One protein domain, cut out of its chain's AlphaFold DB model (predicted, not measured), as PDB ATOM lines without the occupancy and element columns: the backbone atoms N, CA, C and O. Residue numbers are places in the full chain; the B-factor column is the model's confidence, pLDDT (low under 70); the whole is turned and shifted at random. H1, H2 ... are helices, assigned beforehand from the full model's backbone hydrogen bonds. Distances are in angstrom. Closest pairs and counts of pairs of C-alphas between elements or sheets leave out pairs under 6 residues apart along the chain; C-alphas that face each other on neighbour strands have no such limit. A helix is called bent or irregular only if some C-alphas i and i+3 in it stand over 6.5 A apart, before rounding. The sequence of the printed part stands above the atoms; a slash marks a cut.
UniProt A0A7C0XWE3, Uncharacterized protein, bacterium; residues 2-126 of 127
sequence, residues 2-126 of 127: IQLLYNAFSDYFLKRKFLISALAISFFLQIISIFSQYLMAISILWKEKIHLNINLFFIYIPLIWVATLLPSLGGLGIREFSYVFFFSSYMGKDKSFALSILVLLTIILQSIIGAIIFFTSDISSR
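This is residues 2 to 126 of the 127 residues of an uncharacterized protein of bacterium (UniProt A0A7C0XWE3). Two long helices, H2 and H5, meet near one end as a V; the H3-H4 hairpin packs there, and H1 turns off H2's free end. The 125 printed residues, all helix in class, hold five named helices, H1 to H5. The whole is loose, radius of gyration of the C-alphas 19.2 A, spanning 58 by 34 by 32 A.

H1, residues 2 to 14, 18.3 A, begins at C-alpha 2 (210.656, 117.093, 211.125). H2, residues 16 to 48, 48.6 A, is irregular: C-alphas 44 and 47 are 7.7 A apart. H3 is residues 54 to 67, 20.1 A. H4, residues 78 to 91, 18.8 A, is irregular: C-alphas 86 and 89 are 7.3 A apart. H5, residues 93 to 125, 48.6 A, ends at C-alpha 125 (228.087, 140.733, 194.974).

H1 touches no helix. With residues 37 to 44 alone H2 touches H5, closest C-alphas Ala 41 and Leu 99, 6.4 A, at a steep tilt of 44 degrees, opposite ways. H3 touches H2, closest C-alphas Phe 57 and Ile 34, 6.4 A. H4 touches H3, closest C-alphas Ser 82 and Ile 64, 5.8 A, and H5, Val 84 and Ser 96, 4.9 A. Every O i to N i+4 pair is within hydrogen-bond range in H1; 27 of 29 are in H2 and H5, 8 of 10 in H3 and H4.

The farthest C-alphas, Gln 3 and Lys 47, are 61.6 A apart. The printed part has no cut and no long link. Residues 2 to 29 and 107 to 126 stand free. The model's pLDDT is under 70 at 13 residues, among them 122 to 126.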
ATOM      1  N   ILE A   2     211.321 116.406 209.990       70.88
ATOM      2  CA  ILE A   2     210.656 117.093 211.125       70.88
ATOM      3  C   ILE A   2     211.641 117.513 212.238       70.88
ATOM      4  O   ILE A   2     211.550 118.623 212.742       70.88
ATOM      5  N   GLN A   3     212.646 116.688 212.555       70.00
ATOM      6  CA  GLN A   3     213.686 117.028 213.545       70.00
ATOM      7  C   GLN A   3     214.610 118.179 213.103       70.00
ATOM      8  O   GLN A   3     215.064 118.948 213.935       70.00
ATOM      9  N   LEU A   4     214.846 118.345 211.794       74.12
ATOM     10  CA  LEU A   4     215.612 119.474 211.241       74.12
ATOM     11  C   LEU A   4     214.841 120.794 211.372       74.12
ATOM     12  O   LEU A   4     215.423 121.801 211.755       74.12
ATOM     13  N   LEU A   5     213.529 120.771 211.110       71.38
ATOM     14  CA  LEU A   5     212.634 121.903 211.369       71.38
ATOM     15  C   LEU A   5     212.584 122.237 212.864       71.38
ATOM     16  O   LEU A   5     212.751 123.392 213.232       71.38
ATOM     17  N   TYR A   6     212.416 121.230 213.723       77.62
ATOM     18  CA  TYR A   6     212.390 121.419 215.173       77.62
ATOM     19  C   TYR A   6     213.692 122.032 215.705       77.62
ATOM     20  O   TYR A   6     213.649 123.010 216.448       77.62
ATOM     21  N   ASN A   7     214.848 121.527 215.263       71.81
ATOM     22  CA  ASN A   7     216.147 122.055 215.673       71.81
ATOM     23  C   ASN A   7     216.382 123.477 215.141       71.81
ATOM     24  O   ASN A   7     216.840 124.330 215.892       71.81
ATOM     25  N   ALA A   8     215.979 123.776 213.900       70.00
ATOM     26  CA  ALA A   8     216.075 125.128 213.343       70.00
ATOM     27  C   ALA A   8     215.193 126.142 214.095       70.00
ATOM     28  O   ALA A   8     215.632 127.259 214.367       70.00
ATOM     29  N   PHE A   9     213.969 125.759 214.475       68.50
ATOM     30  CA  PHE A   9     213.101 126.598 215.307       68.50
ATOM     31  C   PHE A   9     213.660 126.758 216.729       68.50
ATOM     32  O   PHE A   9     213.682 127.872 217.249       68.50
ATOM     33  N   SER A  10     214.158 125.682 217.344       70.31
ATOM     34  CA  SER A  10     214.788 125.717 218.671       70.31
ATOM     35  C   SER A  10     216.002 126.657 218.708       70.31
ATOM     36  O   SER A  10     216.098 127.500 219.601       70.31
ATOM     37  N   ASP A  11     216.875 126.595 217.701       68.25
ATOM     38  CA  ASP A  11     218.035 127.489 217.565       68.25
ATOM     39  C   ASP A  11     217.637 128.952 217.326       68.25
ATOM     40  O   ASP A  11     218.305 129.877 217.802       68.25
ATOM     41  N   TYR A  12     216.509 129.185 216.649       64.12
ATOM     42  CA  TYR A  12     215.940 130.521 216.468       64.12
ATOM     43  C   TYR A  12     215.423 131.097 217.798       64.12
ATOM     44  O   TYR A  12     215.721 132.245 218.143       64.12
ATOM     45  N   PHE A  13     214.731 130.281 218.602       65.19
ATOM     46  CA  PHE A  13     214.253 130.662 219.936       65.19
ATOM     47  C   PHE A  13     215.364 130.764 220.991       65.19
ATOM     48  O   PHE A  13     215.179 131.464 221.989       65.19
ATOM     49  N   LEU A  14     216.527 130.139 220.779       67.00
ATOM     50  CA  LEU A  14     217.711 130.309 221.631       67.00
ATOM     51  C   LEU A  14     218.288 131.733 221.531       67.00
ATOM     52  O   LEU A  14     218.803 132.272 222.513       67.00
ATOM     53  N   LYS A  15     218.103 132.416 220.395       77.00
ATOM     54  CA  LYS A  15     218.515 133.813 220.177       77.00
ATOM     55  C   LYS A  15     217.418 134.819 220.557       77.00
ATOM     56  O   LYS A  15     217.162 135.778 219.828       77.00
ATOM     57  N   ARG A  16     216.810 134.657 221.742       76.94
ATOM     58  CA  ARG A  16     215.700 135.499 222.258       76.94
ATOM     59  C   ARG A  16     215.933 137.006 222.114       76.94
ATOM     60  O   ARG A  16     215.006 137.732 221.780       76.94
ATOM     61  N   LYS A  17     217.170 137.478 222.318       81.69
ATOM     62  CA  LYS A  17     217.527 138.899 222.150       81.69
ATOM     63  C   LYS A  17     217.286 139.399 220.721       81.69
ATOM     64  O   LYS A  17     216.712 140.464 220.552       81.69
ATOM     65  N   PHE A  18     217.665 138.621 219.706       84.50
ATOM     66  CA  PHE A  18     217.455 138.990 218.302       84.50
ATOM     67  C   PHE A  18     215.973 138.975 217.924       84.50
ATOM     68  O   PHE A  18     215.516 139.885 217.240       84.50
ATOM     69  N   LEU A  19     215.221 137.988 218.418       86.19
ATOM     70  CA  LEU A  19     213.770 137.908 218.232       86.19
ATOM     71  C   LEU A  19     213.043 139.127 218.805       86.19
ATOM     72  O   LEU A  19     212.216 139.731 218.126       86.19
ATOM     73  N   ILE A  20     213.374 139.510 220.040       88.75
ATOM     74  CA  ILE A  20     212.777 140.676 220.698       88.75
ATOM     75  C   ILE A  20     213.139 141.957 219.943       88.75
ATOM     76  O   ILE A  20     212.256 142.773 219.690       88.75
ATOM     77  N   SER A  21     214.400 142.119 219.528       88.19
ATOM     78  CA  SER A  21     214.812 143.278 218.729       88.19
ATOM     79  C   SER A  21     214.083 143.345 217.387       88.19
ATOM     80  O   SER A  21     213.623 144.416 217.004       88.19
ATOM     81  N   ALA A  22     213.930 142.218 216.687       90.50
ATOM     82  CA  ALA A  22     213.200 142.166 215.423       90.50
ATOM     83  C   ALA A  22     211.727 142.566 215.608       90.50
ATOM     84  O   ALA A  22     211.232 143.420 214.875       90.50
ATOM     85  N   LEU A  23     211.058 142.023 216.632       92.56
ATOM     86  CA  LEU A  23     209.684 142.398 216.973       92.56
ATOM     87  C   LEU A  23     209.569 143.885 217.321       92.56
ATOM     88  O   LEU A  23     208.674 144.558 216.812       92.56
ATOM     89  N   ALA A  24     210.479 144.414 218.139       94.00
ATOM     90  CA  ALA A  24     210.489 145.828 218.505       94.00
ATOM     91  C   ALA A  24     210.634 146.733 217.272       94.00
ATOM     92  O   ALA A  24     209.894 147.705 217.134       94.00
ATOM     93  N   ILE A  25     211.526 146.374 216.341       94.50
ATOM     94  CA  ILE A  25     211.688 147.085 215.066       94.50
ATOM     95  C   ILE A  25     210.400 147.001 214.237       94.50
ATOM     96  O   ILE A  25     209.959 148.017 213.706       94.50
ATOM     97  N   SER A  26     209.753 145.835 214.153       93.12
ATOM     98  CA  SER A  26     208.481 145.694 213.433       93.12
ATOM     99  C   SER A  26     207.376 146.575 214.018       93.12
ATOM    100  O   SER A  26     206.706 147.281 213.264       93.12
ATOM    101  N   PHE A  27     207.207 146.592 215.343       94.31
ATOM    102  CA  PHE A  27     206.238 147.471 216.005       94.31
ATOM    103  C   PHE A  27     206.555 148.948 215.764       94.31
ATOM    104  O   PHE A  27     205.660 149.732 215.458       94.31
ATOM    105  N   PHE A  28     207.830 149.323 215.842       96.44
ATOM    106  CA  PHE A  28     208.264 150.690 215.583       96.44
ATOM    107  C   PHE A  28     207.945 151.134 214.147       96.44
ATOM    108  O   PHE A  28     207.393 152.215 213.938       96.44
ATOM    109  N   LEU A  29     208.202 150.274 213.157       93.75
ATOM    110  CA  LEU A  29     207.850 150.534 211.759       93.75
ATOM    111  C   LEU A  29     206.333 150.648 211.552       93.75
ATOM    112  O   LEU A  29     205.887 151.509 210.791       93.75
ATOM    113  N   GLN A  30     205.530 149.836 212.248       94.50
ATOM    114  CA  GLN A  30     204.070 149.958 212.205       94.50
ATOM    115  C   GLN A  30     203.597 151.306 212.761       94.50
ATOM    116  O   GLN A  30     202.769 151.960 212.131       94.50
ATOM    117  N   ILE A  31     204.160 151.766 213.884       96.06
ATOM    118  CA  ILE A  31     203.838 153.078 214.468       96.06
ATOM    119  C   ILE A  31     204.178 154.205 213.487       96.06
ATOM    120  O   ILE A  31     203.348 155.085 213.256       96.06
ATOM    121  N   ILE A  32     205.361 154.163 212.865       95.81
ATOM    122  CA  ILE A  32     205.760 155.145 211.845       95.81
ATOM    123  C   ILE A  32     204.787 155.129 210.664       95.81
ATOM    124  O   ILE A  32     204.402 156.190 210.176       95.81
ATOM    125  N   SER A  33     204.368 153.944 210.214       94.00
ATOM    126  CA  SER A  33     203.415 153.813 209.111       94.00
ATOM    127  C   SER A  33     202.067 154.458 209.446       94.00
ATOM    128  O   SER A  33     201.557 155.252 208.655       94.00
ATOM    129  N   ILE A  34     201.522 154.196 210.639       96.44
ATOM    130  CA  ILE A  34     200.272 154.817 211.109       96.44
ATOM    131  C   ILE A  34     200.436 156.339 211.201       96.44
ATOM    132  O   ILE A  34     199.583 157.091 210.724       96.44
ATOM    133  N   PHE A  35     201.553 156.808 211.760       96.25
ATOM    134  CA  PHE A  35     201.833 158.235 211.895       96.25
ATOM    135  C   PHE A  35     201.966 158.941 210.538       96.25
ATOM    136  O   PHE A  35     201.423 160.026 210.346       96.25
ATOM    137  N   SER A  36     202.624 158.311 209.562       95.19
ATOM    138  CA  SER A  36     202.729 158.831 208.195       95.19
ATOM    139  C   SER A  36     201.350 159.011 207.551       95.19
ATOM    140  O   SER A  36     201.085 160.043 206.936       95.19
ATOM    141  N   GLN A  37     200.440 158.056 207.751       95.31
ATOM    142  CA  GLN A  37     199.070 158.149 207.244       95.31
ATOM    143  C   GLN A  37     198.259 159.254 207.921       95.31
ATOM    144  O   GLN A  37     197.504 159.961 207.254       95.31
ATOM    145  N   TYR A  38     198.459 159.454 209.223       96.00
ATOM    146  CA  TYR A  38     197.877 160.584 209.944       96.00
ATOM    147  C   TYR A  38     198.355 161.931 209.382       96.00
ATOM    148  O   TYR A  38     197.535 162.814 209.123       96.00
ATOM    149  N   LEU A  39     199.658 162.076 209.115       95.38
ATOM    150  CA  LEU A  39     200.199 163.284 208.485       95.38
ATOM    151  C   LEU A  39     199.585 163.526 207.102       95.38
ATOM    152  O   LEU A  39     199.175 164.649 206.818       95.38
ATOM    153  N   MET A  40     199.446 162.483 206.275       95.31
ATOM    154  CA  MET A  40     198.779 162.593 204.971       95.31
ATOM    155  C   MET A  40     197.332 163.079 205.107       95.31
ATOM    156  O   MET A  40     196.908 163.967 204.366       95.31
ATOM    157  N   ALA A  41     196.583 162.556 206.080       95.06
ATOM    158  CA  ALA A  41     195.214 162.993 206.333       95.06
ATOM    159  C   ALA A  41     195.139 164.471 206.757       95.06
ATOM    160  O   ALA A  41     194.287 165.208 206.256       95.06
ATOM    161  N   ILE A  42     196.057 164.930 207.616       94.25
ATOM    162  CA  ILE A  42     196.163 166.353 207.975       94.25
ATOM    163  C   ILE A  42     196.490 167.204 206.743       94.25
ATOM    164  O   ILE A  42     195.888 168.259 206.557       94.25
ATOM    165  N   SER A  43     197.412 166.760 205.885       92.88
ATOM    166  CA  SER A  43     197.779 167.497 204.671       92.88
ATOM    167  C   SER A  43     196.589 167.696 203.731       92.88
ATOM    168  O   SER A  43     196.424 168.784 203.182       92.88
ATOM    169  N   ILE A  44     195.726 166.686 203.587       93.50
ATOM    170  CA  ILE A  44     194.487 166.788 202.799       93.50
ATOM    171  C   ILE A  44     193.510 167.791 203.434       93.50
ATOM    172  O   ILE A  44     192.855 168.560 202.730       93.50
ATOM    173  N   LEU A  45     193.421 167.804 204.765       91.69
ATOM    174  CA  LEU A  45     192.478 168.627 205.529       91.69
ATOM    175  C   LEU A  45     192.988 170.028 205.883       91.69
ATOM    176  O   LEU A  45     192.243 170.805 206.483       91.69
ATOM    177  N   TRP A  46     194.213 170.382 205.487       86.69
ATOM    178  CA  TRP A  46     194.865 171.642 205.862       86.69
ATOM    179  C   TRP A  46     193.963 172.863 205.631       86.69
ATOM    180  O   TRP A  46     193.894 173.764 206.467       86.69
ATOM    181  N   LYS A  47     193.239 172.896 204.506       86.06
ATOM    182  CA  LYS A  47     192.374 174.029 204.135       86.06
ATOM    183  C   LYS A  47     191.102 174.143 204.978       86.06
ATOM    184  O   LYS A  47     190.584 175.243 205.127       86.06
ATOM    185  N   GLU A  48     190.604 173.040 205.528       82.44
ATOM    186  CA  GLU A  48     189.291 172.984 206.184       82.44
ATOM    187  C   GLU A  48     189.358 173.190 207.698       82.44
ATOM    188  O   GLU A  48     188.320 173.298 208.343       82.44
ATOM    189  N   LYS A  49     190.570 173.276 208.271       78.00
ATOM    190  CA  LYS A  49     190.802 173.426 209.721       78.00
ATOM    191  C   LYS A  49     190.070 172.369 210.568       78.00
ATOM    192  O   LYS A  49     189.734 172.613 211.724       78.00
ATOM    193  N   ILE A  50     189.830 171.188 209.999       82.44
ATOM    194  CA  ILE A  50     189.265 170.042 210.711       82.44
ATOM    195  C   ILE A  50     190.387 169.366 211.494       82.44
ATOM    196  O   ILE A  50     191.437 169.037 210.940       82.44
ATOM    197  N   HIS A  51     190.154 169.130 212.782       79.81
ATOM    198  CA  HIS A  51     191.091 168.418 213.642       79.81
ATOM    199  C   HIS A  51     190.678 166.951 213.761       79.81
ATOM    200  O   HIS A  51     189.617 166.636 214.296       79.81
ATOM    201  N   LEU A  52     191.531 166.050 213.275       88.31
ATOM    202  CA  LEU A  52     191.372 164.614 213.485       88.31
ATOM    203  C   LEU A  52     192.169 164.170 214.704       88.31
ATOM    204  O   LEU A  52     193.324 164.552 214.878       88.31
ATOM    205  N   ASN A  53     191.566 163.317 215.525       92.44
ATOM    206  CA  ASN A  53     192.277 162.686 216.623       92.44
ATOM    207  C   ASN A  53     193.159 161.548 216.083       92.44
ATOM    208  O   ASN A  53     192.659 160.614 215.454       92.44
ATOM    209  N   ILE A  54     194.461 161.604 216.372       94.12
ATOM    210  CA  ILE A  54     195.432 160.568 216.000       94.12
ATOM    211  C   ILE A  54     195.045 159.174 216.522       94.12
ATOM    212  O   ILE A  54     195.315 158.173 215.860       94.12
ATOM    213  N   ASN A  55     194.344 159.089 217.656       94.94
ATOM    214  CA  ASN A  55     193.907 157.816 218.237       94.94
ATOM    215  C   ASN A  55     193.003 157.021 217.283       94.94
ATOM    216  O   ASN A  55     193.043 155.793 217.291       94.94
ATOM    217  N   LEU A  56     192.236 157.702 216.421       94.75
ATOM    218  CA  LEU A  56     191.408 157.044 215.405       94.75
ATOM    219  C   LEU A  56     192.267 156.241 214.421       94.75
ATOM    220  O   LEU A  56     191.891 155.142 214.029       94.75
ATOM    221  N   PHE A  57     193.452 156.743 214.068       95.81
ATOM    222  CA  PHE A  57     194.359 156.072 213.136       95.81
ATOM    223  C   PHE A  57     194.972 154.819 213.756       95.81
ATOM    224  O   PHE A  57     195.049 153.787 213.094       95.81
ATOM    225  N   PHE A  58     195.325 154.864 215.041       95.31
ATOM    226  CA  PHE A  58     195.835 153.692 215.758       95.31
ATOM    227  C   PHE A  58     194.819 152.548 215.876       95.31
ATOM    228  O   PHE A  58     195.225 151.408 216.076       95.31
ATOM    229  N   ILE A  59     193.520 152.824 215.717       95.56
ATOM    230  CA  ILE A  59     192.461 151.807 215.726       95.56
ATOM    231  C   ILE A  59     192.103 151.389 214.297       95.56
ATOM    232  O   ILE A  59     192.077 150.201 213.980       95.56
ATOM    233  N   TYR A  60     191.835 152.353 213.414       95.69
ATOM    234  CA  TYR A  60     191.307 152.070 212.080       95.69
ATOM    235  C   TYR A  60     192.362 151.535 211.117       95.69
ATOM    236  O   TYR A  60     192.049 150.639 210.340       95.69
ATOM    237  N   ILE A  61     193.611 152.011 211.168       95.38
ATOM    238  CA  ILE A  61     194.645 151.545 210.233       95.38
ATOM    239  C   ILE A  61     194.956 150.047 210.412       95.38
ATOM    240  O   ILE A  61     194.938 149.334 209.406       95.38
ATOM    241  N   PRO A  62     195.152 149.512 211.636       94.50
ATOM    242  CA  PRO A  62     195.300 148.068 211.820       94.50
ATOM    243  C   PRO A  62     194.097 147.260 211.316       94.50
ATOM    244  O   PRO A  62     194.281 146.215 210.696       94.50
ATOM    245  N   LEU A  63     192.869 147.753 211.521       94.88
ATOM    246  CA  LEU A  63     191.659 147.104 211.000       94.88
ATOM    247  C   LEU A  63     191.623 147.108 209.469       94.88
ATOM    248  O   LEU A  63     191.274 146.096 208.864       94.88
ATOM    249  N   ILE A  64     192.030 148.213 208.841       94.06
ATOM    250  CA  ILE A  64     192.171 148.304 207.386       94.06
ATOM    251  C   ILE A  64     193.206 147.290 206.897       94.06
ATOM    252  O   ILE A  64     192.931 146.581 205.936       94.06
ATOM    253  N   TRP A  65     194.362 147.159 207.554       91.81
ATOM    254  CA  TRP A  65     195.369 146.162 207.170       91.81
ATOM    255  C   TRP A  65     194.823 144.735 207.221       91.81
ATOM    256  O   TRP A  65     195.025 143.974 206.274       91.81
ATOM    257  N   VAL A  66     194.073 144.391 208.271       92.75
ATOM    258  CA  VAL A  66     193.393 143.090 208.358       92.75
ATOM    259  C   VAL A  66     192.382 142.928 207.222       92.75
ATOM    260  O   VAL A  66     192.368 141.888 206.567       92.75
ATOM    261  N   ALA A  67     191.584 143.957 206.926       90.81
ATOM    262  CA  ALA A  67     190.635 143.920 205.818       90.81
ATOM    263  C   ALA A  67     191.340 143.725 204.465       90.81
ATOM    264  O   ALA A  67     190.862 142.962 203.632       90.81
ATOM    265  N   THR A  68     192.511 144.335 204.250       88.00
ATOM    266  CA  THR A  68     193.274 144.192 202.995       88.00
ATOM    267  C   THR A  68     193.869 142.808 202.755       88.00
ATOM    268  O   THR A  68     194.354 142.555 201.655       88.00
ATOM    269  N   LEU A  69     193.815 141.905 203.738       87.69
ATOM    270  CA  LEU A  69     194.143 140.493 203.526       87.69
ATOM    271  C   LEU A  69     193.099 139.786 202.651       87.69
ATOM    272  O   LEU A  69     193.383 138.736 202.077       87.69
ATOM    273  N   LEU A  70     191.891 140.347 202.557       88.06
ATOM    274  CA  LEU A  70     190.836 139.830 201.702       88.06
ATOM    275  C   LEU A  70     191.096 140.215 200.226       88.06
ATOM    276  O   LEU A  70     191.636 141.288 199.941       88.06
ATOM    277  N   PRO A  71     190.714 139.353 199.264       81.12
ATOM    278  CA  PRO A  71     190.914 139.605 197.837       81.12
ATOM    279  C   PRO A  71     189.970 140.696 197.325       81.12
ATOM    280  O   PRO A  71     188.810 140.742 197.725       81.12
ATOM    281  N   SER A  72     190.444 141.558 196.419       78.50
ATOM    282  CA  SER A  72     189.648 142.669 195.877       78.50
ATOM    283  C   SER A  72     188.307 142.210 195.291       78.50
ATOM    284  O   SER A  72     188.208 141.158 194.658       78.50
ATOM    285  N   LEU A  73     187.260 143.017 195.491       70.25
ATOM    286  CA  LEU A  73     185.894 142.700 195.073       70.25
ATOM    287  C   LEU A  73     185.445 143.683 193.986       70.25
ATOM    288  O   LEU A  73     185.338 144.881 194.229       70.25
ATOM    289  N   GLY A  74     185.163 143.183 192.779       62.62
ATOM    290  CA  GLY A  74     184.503 143.976 191.730       62.62
ATOM    291  C   GLY A  74     185.317 145.154 191.172       62.62
ATOM    292  O   GLY A  74     184.733 146.138 190.732       62.62
ATOM    293  N   GLY A  75     186.651 145.086 191.198       64.75
ATOM    294  CA  GLY A  75     187.534 146.113 190.622       64.75
ATOM    295  C   GLY A  75     187.865 147.291 191.548       64.75
ATOM    296  O   GLY A  75     188.836 147.999 191.286       64.75
ATOM    297  N   LEU A  76     187.144 147.461 192.662       67.94
ATOM    298  CA  LEU A  76     187.558 148.317 193.777       67.94
ATOM    299  C   LEU A  76     188.326 147.475 194.800       67.94
ATOM    300  O   LEU A  76     187.897 146.392 195.203       67.94
ATOM    301  N   GLY A  77     189.494 147.956 195.222       83.50
ATOM    302  CA  GLY A  77     190.235 147.284 196.278       83.50
ATOM    303  C   GLY A  77     189.532 147.450 197.626       83.50
ATOM    304  O   GLY A  77     188.941 148.485 197.940       83.50
ATOM    305  N   ILE A  78     189.610 146.410 198.459       89.81
ATOM    306  CA  ILE A  78     189.096 146.454 199.838       89.81
ATOM    307  C   ILE A  78     189.786 147.539 200.652       89.81
ATOM    308  O   ILE A  78     189.182 148.102 201.560       89.81
ATOM    309  N   ARG A  79     191.031 147.877 200.302       89.50
ATOM    310  CA  ARG A  79     191.755 148.996 200.896       89.50
ATOM    311  C   ARG A  79     190.963 150.288 200.728       89.50
ATOM    312  O   ARG A  79     190.585 150.891 201.726       89.50
ATOM    313  N   GLU A  80     190.662 150.667 199.490       92.00
ATOM    314  CA  GLU A  80     189.971 151.914 199.156       92.00
ATOM    315  C   GLU A  80     188.603 151.981 199.827       92.00
ATOM    316  O   GLU A  80     188.259 152.996 200.441       92.00
ATOM    317  N   PHE A  81     187.861 150.873 199.793       92.19
ATOM    318  CA  PHE A  81     186.585 150.775 200.491       92.19
ATOM    319  C   PHE A  81     186.734 150.962 202.005       92.19
ATOM    320  O   PHE A  81     185.975 151.721 202.600       92.19
ATOM    321  N   SER A  82     187.724 150.320 202.630       93.94
ATOM    322  CA  SER A  82     187.916 150.381 204.082       93.94
ATOM    323  C   SER A  82     188.285 151.792 204.543       93.94
ATOM    324  O   SER A  82     187.752 152.262 205.547       93.94
ATOM    325  N   TYR A  83     189.116 152.520 203.790       95.06
ATOM    326  CA  TYR A  83     189.391 153.931 204.092       95.06
ATOM    327  C   TYR A  83     188.128 154.787 204.019       95.06
ATOM    328  O   TYR A  83     187.863 155.560 204.937       95.06
ATOM    329  N   VAL A  84     187.322 154.639 202.965       95.06
ATOM    330  CA  VAL A  84     186.053 155.374 202.850       95.06
ATOM    331  C   VAL A  84     185.101 154.988 203.981       95.06
ATOM    332  O   VAL A  84     184.495 155.867 204.589       95.06
ATOM    333  N   PHE A  85     185.001 153.705 204.315       94.25
ATOM    334  CA  PHE A  85     184.144 153.215 205.388       94.25
ATOM    335  C   PHE A  85     184.512 153.820 206.750       94.25
ATOM    336  O   PHE A  85     183.639 154.358 207.426       94.25
ATOM    337  N   PHE A  86     185.794 153.804 207.132       95.00
ATOM    338  CA  PHE A  86     186.228 154.299 208.443       95.00
ATOM    339  C   PHE A  86     186.345 155.827 208.527       95.00
ATOM    340  O   PHE A  86     186.082 156.396 209.587       95.00
ATOM    341  N   PHE A  87     186.736 156.508 207.444       94.94
ATOM    342  CA  PHE A  87     187.069 157.937 207.493       94.94
ATOM    343  C   PHE A  87     186.021 158.872 206.873       94.94
ATOM    344  O   PHE A  87     186.060 160.075 207.149       94.94
ATOM    345  N   SER A  88     185.045 158.372 206.101       94.50
ATOM    346  CA  SER A  88     184.089 159.253 205.401       94.50
ATOM    347  C   SER A  88     183.261 160.132 206.333       94.50
ATOM    348  O   SER A  88     183.004 161.283 205.987       94.50
ATOM    349  N   SER A  89     182.914 159.644 207.526       92.06
ATOM    350  CA  SER A  89     182.207 160.426 208.548       92.06
ATOM    351  C   SER A  89     183.018 161.606 209.092       92.06
ATOM    352  O   SER A  89     182.429 162.533 209.636       92.06
ATOM    353  N   TYR A  90     184.347 161.593 208.942       91.88
ATOM    354  CA  TYR A  90     185.237 162.613 209.501       91.88
ATOM    355  C   TYR A  90     185.793 163.586 208.453       91.88
ATOM    356  O   TYR A  90     185.964 164.764 208.750       91.88
ATOM    357  N   MET A  91     186.093 163.115 207.237       92.69
ATOM    358  CA  MET A  91     186.711 163.938 206.178       92.69
ATOM    359  C   MET A  91     185.890 164.022 204.879       92.69
ATOM    360  O   MET A  91     186.241 164.776 203.967       92.69
ATOM    361  N   GLY A  92     184.784 163.279 204.789       93.62
ATOM    362  CA  GLY A  92     184.001 163.105 203.567       93.62
ATOM    363  C   GLY A  92     184.509 161.948 202.701       93.62
ATOM    364  O   GLY A  92     185.660 161.511 202.815       93.62
ATOM    365  N   LYS A  93     183.637 161.428 201.829       94.44
ATOM    366  CA  LYS A  93     183.939 160.262 200.977       94.44
ATOM    367  C   LYS A  93     185.117 160.521 200.037       94.44
ATOM    368  O   LYS A  93     186.044 159.716 200.010       94.44
ATOM    369  N   ASP A  94     185.124 161.664 199.356       94.50
ATOM    370  CA  ASP A  94     186.138 161.983 198.342       94.50
ATOM    371  C   ASP A  94     187.541 162.096 198.947       94.50
ATOM    372  O   ASP A  94     188.502 161.539 198.419       94.50
ATOM    373  N   LYS A  95     187.666 162.746 200.112       95.19
ATOM    374  CA  LYS A  95     188.952 162.886 200.815       95.19
ATOM    375  C   LYS A  95     189.438 161.568 201.403       95.19
ATOM    376  O   LYS A  95     190.631 161.286 201.350       95.19
ATOM    377  N   SER A  96     188.521 160.747 201.913       95.44
ATOM    378  CA  SER A  96     188.856 159.408 202.420       95.44
ATOM    379  C   SER A  96     189.368 158.504 201.304       95.44
ATOM    380  O   SER A  96     190.344 157.777 201.480       95.44
ATOM    381  N   PHE A  97     188.744 158.588 200.128       95.06
ATOM    382  CA  PHE A  97     189.209 157.885 198.942       95.06
ATOM    383  C   PHE A  97     190.584 158.401 198.494       95.06
ATOM    384  O   PHE A  97     191.497 157.605 198.285       95.06
ATOM    385  N   ALA A  98     190.772 159.725 198.441       95.19
ATOM    386  CA  ALA A  98     192.060 160.337 198.113       95.19
ATOM    387  C   ALA A  98     193.181 159.901 199.074       95.19
ATOM    388  O   ALA A  98     194.287 159.600 198.622       95.19
ATOM    389  N   LEU A  99     192.893 159.794 200.377       95.56
ATOM    390  CA  LEU A  99     193.836 159.273 201.368       95.56
ATOM    391  C   LEU A  99     194.271 157.841 201.028       95.56
ATOM    392  O   LEU A  99     195.468 157.562 201.022       95.56
ATOM    393  N   SER A 100     193.336 156.952 200.674       94.81
ATOM    394  CA  SER A 100     193.679 155.584 200.258       94.81
ATOM    395  C   SER A 100     194.604 155.553 199.042       94.81
ATOM    396  O   SER A 100     195.542 154.755 198.990       94.81
ATOM    397  N   ILE A 101     194.352 156.417 198.057       94.44
ATOM    398  CA  ILE A 101     195.178 156.503 196.848       94.44
ATOM    399  C   ILE A 101     196.576 157.043 197.169       94.44
ATOM    400  O   ILE A 101     197.564 156.507 196.664       94.44
ATOM    401  N   LEU A 102     196.696 158.044 198.045       95.12
ATOM    402  CA  LEU A 102     197.998 158.538 198.505       95.12
ATOM    403  C   LEU A 102     198.790 157.452 199.237       95.12
ATOM    404  O   LEU A 102     199.983 157.285 198.982       95.12
ATOM    405  N   VAL A 103     198.126 156.658 200.079       93.62
ATOM    406  CA  VAL A 103     198.762 155.515 200.743       93.62
ATOM    407  C   VAL A 103     199.259 154.496 199.717       93.62
ATOM    408  O   VAL A 103     200.409 154.062 199.797       93.62
ATOM    409  N   LEU A 104     198.458 154.159 198.705       92.31
ATOM    410  CA  LEU A 104     198.905 153.282 197.618       92.31
ATOM    411  C   LEU A 104     200.141 153.846 196.902       92.31
ATOM    412  O   LEU A 104     201.107 153.116 196.679       92.31
ATOM    413  N   LEU A 105     200.143 155.142 196.592       94.06
ATOM    414  CA  LEU A 105     201.284 155.797 195.963       94.06
ATOM    415  C   LEU A 105     202.545 155.690 196.831       94.06
ATOM    416  O   LEU A 105     203.607 155.352 196.313       94.06
ATOM    417  N   THR A 106     202.440 155.899 198.149       93.06
ATOM    418  CA  THR A 106     203.594 155.742 199.052       93.06
ATOM    419  C   THR A 106     204.151 154.320 199.062       93.06
ATOM    420  O   THR A 106     205.369 154.152 199.040       93.06
ATOM    421  N   ILE A 107     203.289 153.300 199.003       91.56
ATOM    422  CA  ILE A 107     203.711 151.893 198.930       91.56
ATOM    423  C   ILE A 107     204.461 151.627 197.619       91.56
ATOM    424  O   ILE A 107     205.510 150.982 197.623       91.56
ATOM    425  N   ILE A 108     203.956 152.150 196.498       94.19
ATOM    426  CA  ILE A 108     204.609 152.019 195.190       94.19
ATOM    427  C   ILE A 108     205.985 152.695 195.212       94.19
ATOM    428  O   ILE A 108     206.971 152.079 194.812       94.19
ATOM    429  N   LEU A 109     206.082 153.920 195.736       94.69
ATOM    430  CA  LEU A 109     207.353 154.645 195.845       94.69
ATOM    431  C   LEU A 109     208.374 153.893 196.709       94.69
ATOM    432  O   LEU A 109     209.526 153.737 196.305       94.69
ATOM    433  N   GLN A 110     207.956 153.367 197.861       92.12
ATOM    434  CA  GLN A 110     208.814 152.539 198.717       92.12
ATOM    435  C   GLN A 110     209.272 151.259 198.005       92.12
ATOM    436  O   GLN A 110     210.434 150.868 198.119       92.12
ATOM    437  N   SER A 111     208.384 150.638 197.227       93.56
ATOM    438  CA  SER A 111     208.700 149.435 196.452       93.56
ATOM    439  C   SER A 111     209.727 149.717 195.355       93.56
ATOM    440  O   SER A 111     210.635 148.914 195.150       93.56
ATOM    441  N   ILE A 112     209.642 150.875 194.693       96.06
ATOM    442  CA  ILE A 112     210.631 151.312 193.695       96.06
ATOM    443  C   ILE A 112     212.002 151.511 194.348       96.06
ATOM    444  O   ILE A 112     213.002 151.035 193.816       96.06
ATOM    445  N   ILE A 113     212.060 152.158 195.517       95.00
ATOM    446  CA  ILE A 113     213.315 152.319 196.272       95.00
ATOM    447  C   ILE A 113     213.915 150.945 196.597       95.00
ATOM    448  O   ILE A 113     215.100 150.714 196.352       95.00
ATOM    449  N   GLY A 114     213.092 150.012 197.083       92.94
ATOM    450  CA  GLY A 114     213.510 148.633 197.339       92.94
ATOM    451  C   GLY A 114     214.037 147.930 196.086       92.94
ATOM    452  O   GLY A 114     215.084 147.288 196.140       92.94
ATOM    453  N   ALA A 115     213.366 148.104 194.944       93.75
ATOM    454  CA  ALA A 115     213.801 147.549 193.666       93.75
ATOM    455  C   ALA A 115     215.167 148.106 193.232       93.75
ATOM    456  O   ALA A 115     216.037 147.337 192.833       93.75
ATOM    457  N   ILE A 116     215.398 149.418 193.361       94.38
ATOM    458  CA  ILE A 116     216.688 150.047 193.030       94.38
ATOM    459  C   ILE A 116     217.814 149.476 193.906       94.38
ATOM    460  O   ILE A 116     218.875 149.116 193.393       94.38
ATOM    461  N   ILE A 117     217.584 149.350 195.217       93.62
ATOM    462  CA  ILE A 117     218.559 148.760 196.149       93.62
ATOM    463  C   ILE A 117     218.854 147.308 195.763       93.62
ATOM    464  O   ILE A 117     220.016 146.906 195.701       93.62
ATOM    465  N   PHE A 118     217.821 146.525 195.455       92.06
ATOM    466  CA  PHE A 118     217.977 145.139 195.029       92.06
ATOM    467  C   PHE A 118     218.833 145.027 193.755       92.06
ATOM    468  O   PHE A 118     219.842 144.327 193.760       92.06
ATOM    469  N   PHE A 119     218.514 145.789 192.704       93.00
ATOM    470  CA  PHE A 119     219.271 145.755 191.447       93.00
ATOM    471  C   PHE A 119     220.725 146.220 191.604       93.00
ATOM    472  O   PHE A 119     221.619 145.662 190.975       93.00
ATOM    473  N   THR A 120     220.984 147.229 192.436       91.81
ATOM    474  CA  THR A 120     222.348 147.753 192.647       91.81
ATOM    475  C   THR A 120     223.204 146.867 193.551       91.81
ATOM    476  O   THR A 120     224.408 146.748 193.323       91.81
ATOM    477  N   SER A 121     222.598 146.212 194.544       84.62
ATOM    478  CA  SER A 121     223.295 145.299 195.460       84.62
ATOM    479  C   SER A 121     223.634 143.947 194.825       84.62
ATOM    480  O   SER A 121     224.731 143.433 195.040       84.62
ATOM    481  N   ASP A 122     222.758 143.394 193.983       67.06
ATOM    482  CA  ASP A 122     223.010 142.106 193.320       67.06
ATOM    483  C   ASP A 122     224.135 142.215 192.265       67.06
ATOM    484  O   ASP A 122     224.932 141.294 192.076       67.06
ATOM    485  N   ILE A 123     224.292 143.394 191.647       59.16
ATOM    486  CA  ILE A 123     225.408 143.694 190.733       59.16
ATOM    487  C   ILE A 123     226.755 143.775 191.475       59.16
ATOM    488  O   ILE A 123     227.785 143.449 190.881       59.16
ATOM    489  N   SER A 124     226.784 144.178 192.753       55.97
ATOM    490  CA  SER A 124     228.046 144.317 193.498       55.97
ATOM    491  C   SER A 124     228.557 143.002 194.096       55.97
ATOM    492  O   SER A 124     229.766 142.847 194.218       55.97
ATOM    493  N   SER A 125     227.679 142.034 194.403       57.09
ATOM    494  CA  SER A 125     228.087 140.733 194.974       57.09
ATOM    495  C   SER A 125     228.605 139.713 193.945       57.09
ATOM    496  O   SER A 125     229.164 138.686 194.323       57.09
ATOM    497  N   ARG A 126     228.431 139.990 192.643       54.44
ATOM    498  CA  ARG A 126     228.926 139.159 191.527       54.44
ATOM    499  C   ARG A 126     230.257 139.641 190.922       54.44
ATOM    500  O   ARG A 126     230.626 139.152 189.853       54.44
TER     501      ARG A 126